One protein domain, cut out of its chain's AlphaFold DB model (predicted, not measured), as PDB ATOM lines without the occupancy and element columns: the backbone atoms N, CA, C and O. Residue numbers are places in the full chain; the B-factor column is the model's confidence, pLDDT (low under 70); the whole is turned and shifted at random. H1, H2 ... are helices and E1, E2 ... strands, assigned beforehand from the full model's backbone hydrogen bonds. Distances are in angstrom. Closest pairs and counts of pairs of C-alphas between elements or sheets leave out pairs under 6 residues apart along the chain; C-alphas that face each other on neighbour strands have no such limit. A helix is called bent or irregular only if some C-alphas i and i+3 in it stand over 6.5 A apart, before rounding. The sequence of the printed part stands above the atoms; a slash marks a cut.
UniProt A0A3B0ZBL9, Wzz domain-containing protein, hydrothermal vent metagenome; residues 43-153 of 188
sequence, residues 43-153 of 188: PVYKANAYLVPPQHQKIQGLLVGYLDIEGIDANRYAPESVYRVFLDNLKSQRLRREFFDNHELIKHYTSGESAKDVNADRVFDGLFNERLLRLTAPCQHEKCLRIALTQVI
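AT A GLANCE: This is residues 43 to 153 of the 188 residues of the protein "Wzz domain-containing protein" of hydrothermal vent metagenome (UniProt A0A3B0ZBL9). This is a loose, flat frame with a hollow middle: a narrow antiparallel ribbon of strands E1, E3 and E2 makes one long side, and a broken row of helices, H3 then H4, makes the opposite one. H1 and H2 form a small corner at one end, where residues 67 to 73 stick out, and H6, with H5 at its first turn, closes the other end back to the ribbon. The 111 printed residues hold six named helices and three named strands, in the order E1 H1 H2 H3 H4 H5 H6 E2 E3; the class is mixed, helices and strands. The whole is loose, with a radius of gyration of the C-alphas of 18.3 A, and spans 57 by 34 by 18 A.

IN THESE COORDINATES: Find C-alpha 45 at (-39.653, -53.529, 25.099); from there E1, residues 45 to 51, runs 19.8 A. H1 follows at residues 56 to 64, 12.4 A long and only just irregular, with C-alphas 58 and 61 6.9 A apart. Next come H2, residues 74 to 77, and H3, residues 79 to 91, which runs 18.5 A from C-alpha 79 at (-36.433, -28.879, 45.767). H4 is residues 93 to 102, 14.1 A, and H5 residues 106 to 109. H6, residues 120 to 132, covers 16.2 A. Look then for E2 at residues 134 to 136, and for E3 at residues 145 to 151, 18.6 A long, ending at C-alpha 151 (-42.403, -48.676, 23.776).

HOW THE PARTS SIT: Start at the sheet, where E3 is the inner strand. E1 and E3 are antiparallel at 160 degrees; look at N 49 and O 147, 2.8 A apart. E2 and E3 form a hairpin, with N 148 and O 134 at 3.5 A. H6 is on the sheet at the sheet's level, its height 1.2 A; its closest C-alpha to E3 is Leu 132, 4.9 A from that of Leu 149. H6 touches H4 with residues 124 to 129 alone, at a steep tilt of 65 degrees, opposite ways; the closest C-alphas, of Arg 97 and Phe 124, are 7.4 A apart. It touches H5 with residues 120 to 124 alone, closest at the C-alphas of Ile 106 and Ala 120, 6.7 A. H3 only grazes the sheet, with residues 83 to 91. H1 and H2 only just touch, with 3 pairs of C-alphas within 8 A, the closest being those of Leu 63 and Tyr 77, 7.0 A. In H3 and H4 every O i to N i+4 pair is within hydrogen-bond range, in H1 3 of 5 and in H6 6 of 9; H2 and H5 are too short for such a pair.

THE WHOLE: The C-alphas farthest apart, of Glu 70 and Ser 114, are 58.0 A apart. The printed part has no cut, and no link is long. The mean pLDDT of the printed part is 72.6; 45 residues are under 70, among them residues 65 to 76, 111 to 118 and 132 to 153.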
ATOM      1  N   PRO A  43     -40.921 -58.703  19.847       69.75
ATOM      2  CA  PRO A  43     -40.424 -58.337  21.164       69.75
ATOM      3  C   PRO A  43     -41.033 -57.007  21.630       69.75
ATOM      4  O   PRO A  43     -40.873 -55.959  21.006       69.75
ATOM      5  N   VAL A  44     -41.709 -57.033  22.782       68.25
ATOM      6  CA  VAL A  44     -42.224 -55.825  23.439       68.25
ATOM      7  C   VAL A  44     -41.206 -55.320  24.458       68.25
ATOM      8  O   VAL A  44     -40.984 -55.954  25.492       68.25
ATOM      9  N   TYR A  45     -40.625 -54.149  24.202       71.12
ATOM     10  CA  TYR A  45     -39.653 -53.529  25.099       71.12
ATOM     11  C   TYR A  45     -40.336 -52.576  26.095       71.12
ATOM     12  O   TYR A  45     -41.204 -51.773  25.757       71.12
ATOM     13  N   LYS A  46     -39.946 -52.656  27.370       67.31
ATOM     14  CA  LYS A  46     -40.434 -51.759  28.430       67.31
ATOM     15  C   LYS A  46     -39.254 -51.029  29.052       67.31
ATOM     16  O   LYS A  46     -38.384 -51.668  29.636       67.31
ATOM     17  N   ALA A  47     -39.249 -49.706  28.961       74.00
ATOM     18  CA  ALA A  47     -38.278 -48.853  29.630       74.00
ATOM     19  C   ALA A  47     -38.915 -48.264  30.896       74.00
ATOM     20  O   ALA A  47     -40.014 -47.726  30.850       74.00
ATOM     21  N   ASN A  48     -38.241 -48.375  32.040       70.94
ATOM     22  CA  ASN A  48     -38.706 -47.783  33.295       70.94
ATOM     23  C   ASN A  48     -37.668 -46.775  33.785       70.94
ATOM     24  O   ASN A  48     -36.488 -47.105  33.866       70.94
ATOM     25  N   ALA A  49     -38.114 -45.577  34.146       75.94
ATOM     26  CA  ALA A  49     -37.301 -44.536  34.756       75.94
ATOM     27  C   ALA A  49     -37.833 -44.212  36.157       75.94
ATOM     28  O   ALA A  49     -39.043 -44.165  36.386       75.94
ATOM     29  N   TYR A  50     -36.919 -43.988  37.098       74.88
ATOM     30  CA  TYR A  50     -37.236 -43.570  38.462       74.88
ATOM     31  C   TYR A  50     -36.803 -42.119  38.629       74.88
ATOM     32  O   TYR A  50     -35.637 -41.791  38.424       74.88
ATOM     33  N   LEU A  51     -37.750 -41.252  38.979       81.19
ATOM     34  CA  LEU A  51     -37.492 -39.847  39.252       81.19
ATOM     35  C   LEU A  51     -37.499 -39.603  40.755       81.19
ATOM     36  O   LEU A  51     -38.378 -40.087  41.470       81.19
ATOM     37  N   VAL A  52     -36.521 -38.828  41.206       82.19
ATOM     38  CA  VAL A  52     -36.321 -38.440  42.603       82.19
ATOM     39  C   VAL A  52     -36.206 -36.915  42.650       82.19
ATOM     40  O   VAL A  52     -35.672 -36.333  41.698       82.19
ATOM     41  N   PRO A  53     -36.689 -36.250  43.716       82.75
ATOM     42  CA  PRO A  53     -36.463 -34.827  43.905       82.75
ATOM     43  C   PRO A  53     -34.978 -34.457  43.757       82.75
ATOM     44  O   PRO A  53     -34.108 -35.192  44.237       82.75
ATOM     45  N   PRO A  54     -34.664 -33.331  43.098       81.44
ATOM     46  CA  PRO A  54     -33.289 -32.888  42.937       81.44
ATOM     47  C   PRO A  54     -32.685 -32.495  44.290       81.44
ATOM     48  O   PRO A  54     -33.381 -32.079  45.212       81.44
ATOM     49  N   GLN A  55     -31.361 -32.593  44.407       80.75
ATOM     50  CA  GLN A  55     -30.650 -32.108  45.590       80.75
ATOM     51  C   GLN A  55     -30.589 -30.575  45.603       80.75
ATOM     52  O   GLN A  55     -30.507 -29.943  44.549       80.75
ATOM     53  N   HIS A  56     -30.515 -29.990  46.804       76.06
ATOM     54  CA  HIS A  56     -30.401 -28.541  47.010       76.06
ATOM     55  C   HIS A  56     -29.263 -27.903  46.198       76.06
ATOM     56  O   HIS A  56     -29.433 -26.825  45.648       76.06
ATOM     57  N   GLN A  57     -28.124 -28.585  46.040       75.75
ATOM     58  CA  GLN A  57     -26.987 -28.074  45.264       75.75
ATOM     59  C   GLN A  57     -27.325 -27.851  43.781       75.75
ATOM     60  O   GLN A  57     -26.854 -26.892  43.177       75.75
ATOM     61  N   LYS A  58     -28.193 -28.690  43.194       77.25
ATOM     62  CA  LYS A  58     -28.578 -28.586  41.777       77.25
ATOM     63  C   LYS A  58     -29.585 -27.464  41.502       77.25
ATOM     64  O   LYS A  58     -29.703 -27.040  40.359       77.25
ATOM     65  N   ILE A  59     -30.290 -26.978  42.526       75.12
ATOM     66  CA  ILE A  59     -31.261 -25.877  42.406       75.12
ATOM     67  C   ILE A  59     -30.669 -24.509  42.774       75.12
ATOM     68  O   ILE A  59     -31.329 -23.495  42.573       75.12
ATOM     69  N   GLN A  60     -29.423 -24.451  43.260       72.00
ATOM     70  CA  GLN A  60     -28.765 -23.186  43.617       72.00
ATOM     71  C   GLN A  60     -28.677 -22.231  42.423       72.00
ATOM     72  O   GLN A  60     -28.973 -21.052  42.573       72.00
ATOM     73  N   GLY A  61     -28.359 -22.740  41.228       75.00
ATOM     74  CA  GLY A  61     -28.300 -21.918  40.012       75.00
ATOM     75  C   GLY A  61     -29.647 -21.299  39.626       75.00
ATOM     76  O   GLY A  61     -29.677 -20.191  39.101       75.00
ATOM     77  N   LEU A  62     -30.759 -21.974  39.937       74.50
ATOM     78  CA  LEU A  62     -32.095 -21.405  39.762       74.50
ATOM     79  C   LEU A  62     -32.351 -20.315  40.806       74.50
ATOM     80  O   LEU A  62     -32.857 -19.256  40.464       74.50
ATOM     81  N   LEU A  63     -31.959 -20.550  42.060       71.62
ATOM     82  CA  LEU A  63     -32.166 -19.611  43.161       71.62
ATOM     83  C   LEU A  63     -31.399 -18.293  42.963       71.62
ATOM     84  O   LEU A  63     -31.954 -17.227  43.205       71.62
ATOM     85  N   VAL A  64     -30.162 -18.354  42.457       71.81
ATOM     86  CA  VAL A  64     -29.308 -17.175  42.208       71.81
ATOM     87  C   VAL A  64     -29.978 -16.155  41.281       71.81
ATOM     88  O   VAL A  64     -29.842 -14.960  41.511       71.81
ATOM     89  N   GLY A  65     -30.751 -16.601  40.284       69.12
ATOM     90  CA  GLY A  65     -31.465 -15.699  39.372       69.12
ATOM     91  C   GLY A  65     -32.692 -15.006  39.977       69.12
ATOM     92  O   GLY A  65     -33.159 -14.020  39.419       69.12
ATOM     93  N   TYR A  66     -33.217 -15.505  41.102       66.88
ATOM     94  CA  TYR A  66     -34.436 -14.993  41.744       66.88
ATOM     95  C   TYR A  66     -34.180 -14.261  43.067       66.88
ATOM     96  O   TYR A  66     -35.069 -13.560  43.541       66.88
ATOM     97  N   LEU A  67     -32.981 -14.385  43.650       63.69
ATOM     98  CA  LEU A  67     -32.596 -13.686  44.884       63.69
ATOM     99  C   LEU A  67     -32.492 -12.158  44.717       63.69
ATOM    100  O   LEU A  67     -32.557 -11.448  45.715       63.69
ATOM    101  N   ASP A  68     -32.355 -11.665  43.484       63.19
ATOM    102  CA  ASP A  68     -32.219 -10.233  43.166       63.19
ATOM    103  C   ASP A  68     -33.571  -9.539  42.885       63.19
ATOM    104  O   ASP A  68     -33.628  -8.361  42.542       63.19
ATOM    105  N   ILE A  69     -34.687 -10.271  43.009       67.81
ATOM    106  CA  ILE A  69     -36.036  -9.758  42.749       67.81
ATOM    107  C   ILE A  69     -36.764  -9.568  44.086       67.81
ATOM    108  O   ILE A  69     -37.144 -10.539  44.746       67.81
ATOM    109  N   GLU A  70     -36.986  -8.312  44.483       56.72
ATOM    110  CA  GLU A  70     -37.762  -7.969  45.682       56.72
ATOM    111  C   GLU A  70     -39.160  -8.618  45.653       56.72
ATOM    112  O   GLU A  70     -39.922  -8.473  44.697       56.72
ATOM    113  N   GLY A  71     -39.508  -9.337  46.729       64.69
ATOM    114  CA  GLY A  71     -40.831  -9.944  46.926       64.69
ATOM    115  C   GLY A  71     -40.946 -11.435  46.586       64.69
ATOM    116  O   GLY A  71     -42.028 -12.006  46.741       64.69
ATOM    117  N   ILE A  72     -39.863 -12.093  46.158       65.56
ATOM    118  CA  ILE A  72     -39.865 -13.533  45.884       65.56
ATOM    119  C   ILE A  72     -39.349 -14.316  47.096       65.56
ATOM    120  O   ILE A  72     -38.179 -14.261  47.460       65.56
ATOM    121  N   ASP A  73     -40.250 -15.077  47.719       63.75
ATOM    122  CA  ASP A  73     -39.935 -15.937  48.859       63.75
ATOM    123  C   ASP A  73     -39.070 -17.130  48.406       63.75
ATOM    124  O   ASP A  73     -39.504 -17.959  47.596       63.75
ATOM    125  N   ALA A  74     -37.843 -17.234  48.928       62.69
ATOM    126  CA  ALA A  74     -36.890 -18.300  48.597       62.69
ATOM    127  C   ALA A  74     -37.456 -19.707  48.878       62.69
ATOM    128  O   ALA A  74     -37.059 -20.688  48.246       62.69
ATOM    129  N   ASN A  75     -38.449 -19.802  49.769       63.12
ATOM    130  CA  ASN A  75     -39.147 -21.042  50.089       63.12
ATOM    131  C   ASN A  75     -40.011 -21.575  48.922       63.12
ATOM    132  O   ASN A  75     -40.314 -22.767  48.856       63.12
ATOM    133  N   ARG A  76     -40.372 -20.722  47.949       63.69
ATOM    134  CA  ARG A  76     -41.131 -21.114  46.744       63.69
ATOM    135  C   ARG A  76     -40.318 -21.967  45.763       63.69
ATOM    136  O   ARG A  76     -40.905 -22.578  44.876       63.69
ATOM    137  N   TYR A  77     -38.997 -22.025  45.936       71.81
ATOM    138  CA  TYR A  77     -38.066 -22.784  45.097       71.81
ATOM    139  C   TYR A  77     -37.381 -23.921  45.867       71.81
ATOM    140  O   TYR A  77     -36.297 -24.367  45.491       71.81
ATOM    141  N   ALA A  78     -38.014 -24.431  46.929       79.62
ATOM    142  CA  ALA A  78     -37.567 -25.651  47.594       79.62
ATOM    143  C   ALA A  78     -37.513 -26.831  46.596       79.62
ATOM    144  O   ALA A  78     -38.360 -26.897  45.692       79.62
ATOM    145  N   PRO A  79     -36.584 -27.794  46.738       79.31
ATOM    146  CA  PRO A  79     -36.433 -28.879  45.767       79.31
ATOM    147  C   PRO A  79     -37.713 -29.693  45.552       79.31
ATOM    148  O   PRO A  79     -38.002 -30.118  44.434       79.31
ATOM    149  N   GLU A  80     -38.528 -29.865  46.594       80.69
ATOM    150  CA  GLU A  80     -39.825 -30.537  46.523       80.69
ATOM    151  C   GLU A  80     -40.833 -29.768  45.666       80.69
ATOM    152  O   GLU A  80     -41.616 -30.379  44.938       80.69
ATOM    153  N   SER A  81     -40.826 -28.436  45.738       81.81
ATOM    154  CA  SER A  81     -41.735 -27.584  44.963       81.81
ATOM    155  C   SER A  81     -41.397 -27.624  43.470       81.81
ATOM    156  O   SER A  81     -42.280 -27.859  42.645       81.81
ATOM    157  N   VAL A  82     -40.107 -27.524  43.131       84.44
ATOM    158  CA  VAL A  82     -39.601 -27.634  41.755       84.44
ATOM    159  C   VAL A  82     -39.882 -29.025  41.199       84.44
ATOM    160  O   VAL A  82     -40.343 -29.165  40.067       84.44
ATOM    161  N   TYR A  83     -39.677 -30.060  42.015       84.25
ATOM    162  CA  TYR A  83     -40.000 -31.428  41.642       84.25
ATOM    163  C   TYR A  83     -41.490 -31.601  41.332       84.25
ATOM    164  O   TYR A  83     -41.831 -32.185  40.311       84.25
ATOM    165  N   ARG A  84     -42.392 -31.050  42.154       83.38
ATOM    166  CA  ARG A  84     -43.840 -31.100  41.884       83.38
ATOM    167  C   ARG A  84     -44.208 -30.428  40.564       83.38
ATOM    168  O   ARG A  84     -44.908 -31.043  39.768       83.38
ATOM    169  N   VAL A  85     -43.690 -29.228  40.304       86.31
ATOM    170  CA  VAL A  85     -43.930 -28.516  39.036       86.31
ATOM    171  C   VAL A  85     -43.404 -29.322  37.847       86.31
ATOM    172  O   VAL A  85     -44.078 -29.435  36.827       86.31
ATOM    173  N   PHE A  86     -42.232 -29.946  37.982       86.12
ATOM    174  CA  PHE A  86     -41.696 -30.844  36.962       86.12
ATOM    175  C   PHE A  86     -42.623 -32.040  36.698       86.12
ATOM    176  O   PHE A  86     -42.899 -32.360  35.543       86.12
ATOM    177  N   LEU A  87     -43.158 -32.668  37.748       84.12
ATOM    178  CA  LEU A  87     -44.107 -33.773  37.601       84.12
ATOM    179  C   LEU A  87     -45.423 -33.347  36.940       84.12
ATOM    180  O   LEU A  87     -45.975 -34.104  36.142       84.12
ATOM    181  N   ASP A  88     -45.920 -32.154  37.252       86.31
ATOM    182  CA  ASP A  88     -47.136 -31.617  36.642       86.31
ATOM    183  C   ASP A  88     -46.910 -31.299  35.154       86.31
ATOM    184  O   ASP A  88     -47.738 -31.644  34.306       86.31
ATOM    185  N   ASN A  89     -45.734 -30.769  34.810       88.81
ATOM    186  CA  ASN A  89     -45.319 -30.554  33.425       88.81
ATOM    187  C   ASN A  89     -45.202 -31.872  32.643       88.81
ATOM    188  O   ASN A  89     -45.677 -31.955  31.513       88.81
ATOM    189  N   LEU A  90     -44.656 -32.933  33.247       85.31
ATOM    190  CA  LEU A  90     -44.584 -34.257  32.615       85.31
ATOM    191  C   LEU A  90     -45.964 -34.879  32.350       85.31
ATOM    192  O   LEU A  90     -46.131 -35.620  31.381       85.31
ATOM    193  N   LYS A  91     -46.958 -34.590  33.196       82.81
ATOM    194  CA  LYS A  91     -48.343 -35.057  33.009       82.81
ATOM    195  C   LYS A  91     -49.098 -34.258  31.952       82.81
ATOM    196  O   LYS A  91     -50.045 -34.775  31.357       82.81
ATOM    197  N   SER A  92     -48.696 -33.012  31.711       88.75
ATOM    198  CA  SER A  92     -49.353 -32.132  30.751       88.75
ATOM    199  C   SER A  92     -49.395 -32.764  29.359       88.75
ATOM    200  O   SER A  92     -48.373 -33.137  28.785       88.75
ATOM    201  N   GLN A  93     -50.596 -32.889  28.791       87.31
ATOM    202  CA  GLN A  93     -50.769 -33.406  27.431       87.31
ATOM    203  C   GLN A  93     -50.123 -32.478  26.397       87.31
ATOM    204  O   GLN A  93     -49.521 -32.963  25.444       87.31
ATOM    205  N   ARG A  94     -50.179 -31.157  26.617       90.56
ATOM    206  CA  ARG A  94     -49.612 -30.161  25.699       90.56
ATOM    207  C   ARG A  94     -48.101 -30.324  25.545       90.56
ATOM    208  O   ARG A  94     -47.619 -30.393  24.424       90.56
ATOM    209  N   LEU A  95     -47.375 -30.435  26.658       90.25
ATOM    210  CA  LEU A  95     -45.916 -30.600  26.634       90.25
ATOM    211  C   LEU A  95     -45.508 -31.944  26.032       90.25
ATOM    212  O   LEU A  95     -44.526 -32.034  25.304       90.25
ATOM    213  N   ARG A  96     -46.292 -32.992  26.285       88.25
ATOM    214  CA  ARG A  96     -46.077 -34.296  25.655       88.25
ATOM    215  C   ARG A  96     -46.310 -34.260  24.152       88.25
ATOM    216  O   ARG A  96     -45.584 -34.933  23.427       88.25
ATOM    217  N   ARG A  97     -47.284 -33.473  23.689       89.38
ATOM    218  CA  ARG A  97     -47.525 -33.279  22.261       89.38
ATOM    219  C   ARG A  97     -46.385 -32.516  21.601       89.38
ATOM    220  O   ARG A  97     -45.852 -32.976  20.604       89.38
ATOM    221  N   GLU A  98     -45.951 -31.427  22.222       91.88
ATOM    222  CA  GLU A  98     -44.800 -30.656  21.756       91.88
ATOM    223  C   GLU A  98     -43.526 -31.515  21.687       91.88
ATOM    224  O   GLU A  98     -42.818 -31.482  20.688       91.88
ATOM    225  N   PHE A  99     -43.268 -32.358  22.693       90.06
ATOM    226  CA  PHE A  99     -42.153 -33.310  22.665       90.06
ATOM    227  C   PHE A  99     -42.276 -34.330  21.523       90.06
ATOM    228  O   PHE A  99     -41.282 -34.646  20.869       90.06
ATOM    229  N   PHE A 100     -43.484 -34.842  21.275       88.00
ATOM    230  CA  PHE A 100     -43.748 -35.797  20.199       88.00
ATOM    231  C   PHE A 100     -43.484 -35.200  18.814       88.00
ATOM    232  O   PHE A 100     -42.847 -35.850  17.981       88.00
ATOM    233  N   ASP A 101     -43.920 -33.958  18.606       89.94
ATOM    234  CA  ASP A 101     -43.752 -33.239  17.346       89.94
ATOM    235  C   ASP A 101     -42.286 -32.795  17.149       89.94
ATOM    236  O   ASP A 101     -41.713 -33.025  16.085       89.94
ATOM    237  N   ASN A 102     -41.631 -32.258  18.191       92.25
ATOM    238  CA  ASN A 102     -40.246 -31.765  18.126       92.25
ATOM    239  C   ASN A 102     -39.212 -32.868  17.855       92.25
ATOM    240  O   ASN A 102     -38.197 -32.612  17.211       92.25
ATOM    241  N   HIS A 103     -39.446 -34.082  18.358       86.50
ATOM    242  CA  HIS A 103     -38.555 -35.228  18.147       86.50
ATOM    243  C   HIS A 103     -38.982 -36.123  16.976       86.50
ATOM    244  O   HIS A 103     -38.433 -37.212  16.820       86.50
ATOM    245  N   GLU A 104     -39.958 -35.687  16.169       84.19
ATOM    246  CA  GLU A 104     -40.473 -36.414  15.002       84.19
ATOM    247  C   GLU A 104     -40.803 -37.893  15.297       84.19
ATOM    248  O   GLU A 104     -40.636 -38.774  14.446       84.19
ATOM    249  N   LEU A 105     -41.299 -38.179  16.511       84.19
ATOM    250  CA  LEU A 105     -41.486 -39.547  17.015       84.19
ATOM    251  C   LEU A 105     -42.437 -40.373  16.143       84.19
ATOM    252  O   LEU A 105     -42.341 -41.599  16.105       84.19
ATOM    253  N   ILE A 106     -43.319 -39.704  15.399       83.69
ATOM    254  CA  ILE A 106     -44.215 -40.318  14.421       83.69
ATOM    255  C   ILE A 106     -43.479 -41.252  13.450       83.69
ATOM    256  O   ILE A 106     -43.959 -42.355  13.208       83.69
ATOM    257  N   LYS A 107     -42.276 -40.880  12.986       81.31
ATOM    258  CA  LYS A 107     -41.486 -41.670  12.025       81.31
ATOM    259  C   LYS A 107     -41.088 -43.039  12.592       81.31
ATOM    260  O   LYS A 107     -41.027 -44.029  11.861       81.31
ATOM    261  N   HIS A 108     -40.858 -43.112  13.902       78.62
ATOM    262  CA  HIS A 108     -40.477 -44.347  14.585       78.62
ATOM    263  C   HIS A 108     -41.669 -45.279  14.814       78.62
ATOM    264  O   HIS A 108     -41.516 -46.494  14.721       78.62
ATOM    265  N   TYR A 109     -42.862 -44.730  15.046       76.06
ATOM    266  CA  TYR A 109     -44.070 -45.537  15.238       76.06
ATOM    267  C   TYR A 109     -44.659 -46.064  13.927       76.06
ATOM    268  O   TYR A 109     -45.335 -47.087  13.940       76.06
ATOM    269  N   THR A 110     -44.399 -45.399  12.800       74.75
ATOM    270  CA  THR A 110     -45.061 -45.698  11.520       74.75
ATOM    271  C   THR A 110     -44.149 -46.393  10.511       74.75
ATOM    272  O   THR A 110     -44.517 -46.508   9.346       74.75
ATOM    273  N   SER A 111     -42.977 -46.890  10.931       63.19
ATOM    274  CA  SER A 111     -41.981 -47.543  10.054       63.19
ATOM    275  C   SER A 111     -42.474 -48.822   9.337       63.19
ATOM    276  O   SER A 111     -41.711 -49.422   8.586       63.19
ATOM    277  N   GLY A 112     -43.732 -49.239   9.536       59.38
ATOM    278  CA  GLY A 112     -44.379 -50.353   8.832       59.38
ATOM    279  C   GLY A 112     -45.670 -50.011   8.067       59.38
ATOM    280  O   GLY A 112     -46.181 -50.882   7.368       59.38
ATOM    281  N   GLU A 113     -46.205 -48.786   8.155       59.06
ATOM    282  CA  GLU A 113     -47.450 -48.393   7.469       59.06
ATOM    283  C   GLU A 113     -47.180 -47.522   6.232       59.06
ATOM    284  O   GLU A 113     -46.309 -46.653   6.230       59.06
ATOM    285  N   SER A 114     -47.949 -47.742   5.155       53.56
ATOM    286  CA  SER A 114     -47.901 -46.895   3.957       53.56
ATOM    287  C   SER A 114     -48.255 -45.455   4.328       53.56
ATOM    288  O   SER A 114     -49.379 -45.166   4.728       53.56
ATOM    289  N   ALA A 115     -47.291 -44.554   4.138       54.38
ATOM    290  CA  ALA A 115     -47.270 -43.144   4.532       54.38
ATOM    291  C   ALA A 115     -48.400 -42.240   3.978       54.38
ATOM    292  O   ALA A 115     -48.296 -41.020   4.059       54.38
ATOM    293  N   LYS A 116     -49.460 -42.797   3.380       55.47
ATOM    294  CA  LYS A 116     -50.517 -42.033   2.707       55.47
ATOM    295  C   LYS A 116     -51.677 -41.604   3.616       55.47
ATOM    296  O   LYS A 116     -52.314 -40.622   3.268       55.47
ATOM    297  N   ASP A 117     -51.892 -42.247   4.772       58.75
ATOM    298  CA  ASP A 117     -53.034 -41.955   5.672       58.75
ATOM    299  C   ASP A 117     -52.673 -41.913   7.176       58.75
ATOM    300  O   ASP A 117     -53.531 -42.066   8.051       58.75
ATOM    301  N   VAL A 118     -51.398 -41.707   7.521       69.94
ATOM    302  CA  VAL A 118     -50.985 -41.654   8.932       69.94
ATOM    303  C   VAL A 118     -51.429 -40.331   9.560       69.94
ATOM    304  O   VAL A 118     -50.820 -39.283   9.354       69.94
ATOM    305  N   ASN A 119     -52.483 -40.382  10.375       81.81
ATOM    306  CA  ASN A 119     -52.909 -39.249  11.188       81.81
ATOM    307  C   ASN A 119     -52.049 -39.159  12.465       81.81
ATOM    308  O   ASN A 119     -52.140 -40.021  13.344       81.81
ATOM    309  N   ALA A 120     -51.251 -38.092  12.578       82.81
ATOM    310  CA  ALA A 120     -50.381 -37.826  13.725       82.81
ATOM    311  C   ALA A 120     -51.132 -37.814  15.066       82.81
ATOM    312  O   ALA A 120     -50.615 -38.311  16.065       82.81
ATOM    313  N   ASP A 121     -52.372 -37.323  15.079       86.38
ATOM    314  CA  ASP A 121     -53.197 -37.265  16.286       86.38
ATOM    315  C   ASP A 121     -53.578 -38.660  16.775       86.38
ATOM    316  O   ASP A 121     -53.513 -38.941  17.968       86.38
ATOM    317  N   ARG A 122     -53.885 -39.579  15.852       85.38
ATOM    318  CA  ARG A 122     -54.219 -40.967  16.203       85.38
ATOM    319  C   ARG A 122     -53.021 -41.719  16.771       85.38
ATOM    320  O   ARG A 122     -53.178 -42.469  17.733       85.38
ATOM    321  N   VAL A 123     -51.838 -41.517  16.192       85.69
ATOM    322  CA  VAL A 123     -50.588 -42.112  16.690       85.69
ATOM    323  C   VAL A 123     -50.264 -41.557  18.076       85.69
ATOM    324  O   VAL A 123     -49.934 -42.315  18.991       85.69
ATOM    325  N   PHE A 124     -50.410 -40.243  18.250       87.06
ATOM    326  CA  PHE A 124     -50.171 -39.590  19.524       87.06
ATOM    327  C   PHE A 124     -51.124 -40.098  20.613       87.06
ATOM    328  O   PHE A 124     -50.658 -40.571  21.647       87.06
ATOM    329  N   ASP A 125     -52.437 -40.055  20.390       86.44
ATOM    330  CA  ASP A 125     -53.410 -40.428  21.418       86.44
ATOM    331  C   ASP A 125     -53.421 -41.941  21.680       86.44
ATOM    332  O   ASP A 125     -53.385 -42.365  22.834       86.44
ATOM    333  N   GLY A 126     -53.414 -42.765  20.628       79.94
ATOM    334  CA  GLY A 126     -53.586 -44.215  20.750       79.94
ATOM    335  C   GLY A 126     -52.325 -44.986  21.145       79.94
ATOM    336  O   GLY A 126     -52.418 -45.990  21.852       79.94
ATOM    337  N   LEU A 127     -51.141 -44.550  20.699       78.81
ATOM    338  CA  LEU A 127     -49.887 -45.263  20.966       78.81
ATOM    339  C   LEU A 127     -49.040 -44.555  22.015       78.81
ATOM    340  O   LEU A 127     -48.587 -45.197  22.960       78.81
ATOM    341  N   PHE A 128     -48.815 -43.252  21.863       82.12
ATOM    342  CA  PHE A 128     -47.872 -42.528  22.711       82.12
ATOM    343  C   PHE A 128     -48.477 -42.143  24.069       82.12
ATOM    344  O   PHE A 128     -47.918 -42.477  25.113       82.12
ATOM    345  N   ASN A 129     -49.637 -41.485  24.080       84.06
ATOM    346  CA  ASN A 129     -50.273 -40.949  25.284       84.06
ATOM    347  C   ASN A 129     -50.694 -42.057  26.266       84.06
ATOM    348  O   ASN A 129     -50.338 -41.995  27.445       84.06
ATOM    349  N   GLU A 130     -51.373 -43.094  25.768       78.19
ATOM    350  CA  GLU A 130     -51.823 -44.255  26.556       78.19
ATOM    351  C   GLU A 130     -50.659 -45.065  27.151       78.19
ATOM    352  O   GLU A 130     -50.721 -45.539  28.288       78.19
ATOM    353  N   ARG A 131     -49.550 -45.221  26.414       72.38
ATOM    354  CA  ARG A 131     -48.427 -46.067  26.860       72.38
ATOM    355  C   ARG A 131     -47.401 -45.352  27.728       72.38
ATOM    356  O   ARG A 131     -46.671 -46.026  28.459       72.38
ATOM    357  N   LEU A 132     -47.325 -44.024  27.648       69.31
ATOM    358  CA  LEU A 132     -46.390 -43.212  28.428       69.31
ATOM    359  C   LEU A 132     -46.872 -42.984  29.870       69.31
ATOM    360  O   LEU A 132     -46.057 -42.776  30.767       69.31
ATOM    361  N   LEU A 133     -48.185 -43.051  30.121       62.66
ATOM    362  CA  LEU A 133     -48.783 -42.686  31.410       62.66
ATOM    363  C   LEU A 133     -49.141 -43.855  32.330       62.66
ATOM    364  O   LEU A 133     -50.047 -43.741  33.154       62.66
ATOM    365  N   ARG A 134     -48.355 -44.936  32.339       61.44
ATOM    366  CA  ARG A 134     -48.299 -45.761  33.559       61.44
ATOM    367  C   ARG A 134     -47.373 -45.100  34.578       61.44
ATOM    368  O   ARG A 134     -46.302 -45.608  34.900       61.44
ATOM    369  N   LEU A 135     -47.804 -43.940  35.073       56.97
ATOM    370  CA  LEU A 135     -47.254 -43.339  36.280       56.97
ATOM    371  C   LEU A 135     -47.789 -44.145  37.459       56.97
ATOM    372  O   LEU A 135     -48.887 -43.895  37.956       56.97
ATOM    373  N   THR A 136     -47.036 -45.151  37.889       52.62
ATOM    374  CA  THR A 136     -47.357 -45.816  39.150       52.62
ATOM    375  C   THR A 136     -47.073 -44.827  40.278       52.62
ATOM    376  O   THR A 136     -45.994 -44.230  40.335       52.62
ATOM    377  N   ALA A 137     -48.075 -44.642  41.140       51.78
ATOM    378  CA  ALA A 137     -48.035 -43.815  42.343       51.78
ATOM    379  C   ALA A 137     -46.776 -44.107  43.194       51.78
ATOM    380  O   ALA A 137     -46.199 -45.194  43.067       51.78
ATOM    381  N   PRO A 138     -46.318 -43.138  44.015       52.22
ATOM    382  CA  PRO A 138     -45.006 -43.186  44.650       52.22
ATOM    383  C   PRO A 138     -44.797 -44.487  45.422       52.22
ATOM    384  O   PRO A 138     -45.711 -44.986  46.080       52.22
ATOM    385  N   CYS A 139     -43.583 -45.031  45.328       52.59
ATOM    386  CA  CYS A 139     -43.170 -46.173  46.133       52.59
ATOM    387  C   CYS A 139     -43.497 -45.886  47.607       52.59
ATOM    388  O   CYS A 139     -43.116 -44.844  48.128       52.59
ATOM    389  N   GLN A 140     -44.185 -46.815  48.276       48.84
ATOM    390  CA  GLN A 140     -44.724 -46.689  49.642       48.84
ATOM    391  C   GLN A 140     -43.688 -46.254  50.710       48.84
ATOM    392  O   GLN A 140     -44.073 -45.948  51.834       48.84
ATOM    393  N   HIS A 141     -42.387 -46.232  50.391       47.09
ATOM    394  CA  HIS A 141     -41.312 -46.004  51.355       47.09
ATOM    395  C   HIS A 141     -40.300 -44.901  50.983       47.09
ATOM    396  O   HIS A 141     -39.568 -44.440  51.852       47.09
ATOM    397  N   GLU A 142     -40.275 -44.415  49.738       51.31
ATOM    398  CA  GLU A 142     -39.389 -43.325  49.299       51.31
ATOM    399  C   GLU A 142     -40.088 -42.506  48.213       51.31
ATOM    400  O   GLU A 142     -40.819 -43.056  47.389       51.31
ATOM    401  N   LYS A 143     -39.878 -41.182  48.222       54.00
ATOM    402  CA  LYS A 143     -40.507 -40.169  47.350       54.00
ATOM    403  C   LYS A 143     -40.089 -40.302  45.868       54.00
ATOM    404  O   LYS A 143     -39.683 -39.324  45.248       54.00
ATOM    405  N   CYS A 144     -40.176 -41.494  45.290       57.22
ATOM    406  CA  CYS A 144     -39.776 -41.797  43.924       57.22
ATOM    407  C   CYS A 144     -41.016 -41.936  43.041       57.22
ATOM    408  O   CYS A 144     -41.900 -42.747  43.334       57.22
ATOM    409  N   LEU A 145     -41.075 -41.175  41.945       60.78
ATOM    410  CA  LEU A 145     -42.075 -41.390  40.902       60.78
ATOM    411  C   LEU A 145     -41.515 -42.372  39.873       60.78
ATOM    412  O   LEU A 145     -40.414 -42.185  39.359       60.78
ATOM    413  N   ARG A 146     -42.286 -43.413  39.556       55.62
ATOM    414  CA  ARG A 146     -41.939 -44.383  38.514       55.62
ATOM    415  C   ARG A 146     -42.604 -43.970  37.209       55.62
ATOM    416  O   ARG A 146     -43.827 -43.884  37.151       55.62
ATOM    417  N   ILE A 147     -41.812 -43.754  36.167       58.91
ATOM    418  CA  ILE A 147     -42.295 -43.580  34.798       58.91
ATOM    419  C   ILE A 147     -42.014 -44.871  34.043       58.91
ATOM    420  O   ILE A 147     -40.859 -45.222  33.822       58.91
ATOM    421  N   ALA A 148     -43.064 -45.586  33.651       56.25
ATOM    422  CA  ALA A 148     -42.943 -46.734  32.766       56.25
ATOM    423  C   ALA A 148     -43.280 -46.302  31.333       56.25
ATOM    424  O   ALA A 148     -44.439 -46.058  31.010       56.25
ATOM    425  N   LEU A 149     -42.270 -46.232  30.471       55.94
ATOM    426  CA  LEU A 149     -42.431 -46.100  29.029       55.94
ATOM    427  C   LEU A 149     -42.588 -47.499  28.431       55.94
ATOM    428  O   LEU A 149     -41.629 -48.264  28.319       55.94
ATOM    429  N   THR A 150     -43.807 -47.852  28.029       50.59
ATOM    430  CA  THR A 150     -44.009 -49.056  27.215       50.59
ATOM    431  C   THR A 150     -43.836 -48.669  25.752       50.59
ATOM    432  O   THR A 150     -44.766 -48.178  25.121       50.59
ATOM    433  N   GLN A 151     -42.637 -48.847  25.207       53.38
ATOM    434  CA  GLN A 151     -42.403 -48.676  23.776       53.38
ATOM    435  C   GLN A 151     -42.747 -50.002  23.089       53.38
ATOM    436  O   GLN A 151     -41.986 -50.959  23.174       53.38
ATOM    437  N   VAL A 152     -43.906 -50.097  22.426       49.78
ATOM    438  CA  VAL A 152     -44.088 -51.174  21.437       49.78
ATOM    439  C   VAL A 152     -43.650 -50.609  20.101       49.78
ATOM    440  O   VAL A 152     -44.115 -49.537  19.710       49.78
ATOM    441  N   ILE A 153     -42.838 -51.414  19.427       47.62
ATOM    442  CA  ILE A 153     -42.293 -51.237  18.089       47.62
ATOM    443  C   ILE A 153     -41.059 -50.335  18.089       47.62
ATOM    444  O   ILE A 153     -41.088 -49.165  17.724       47.62
TER     445      ILE A 153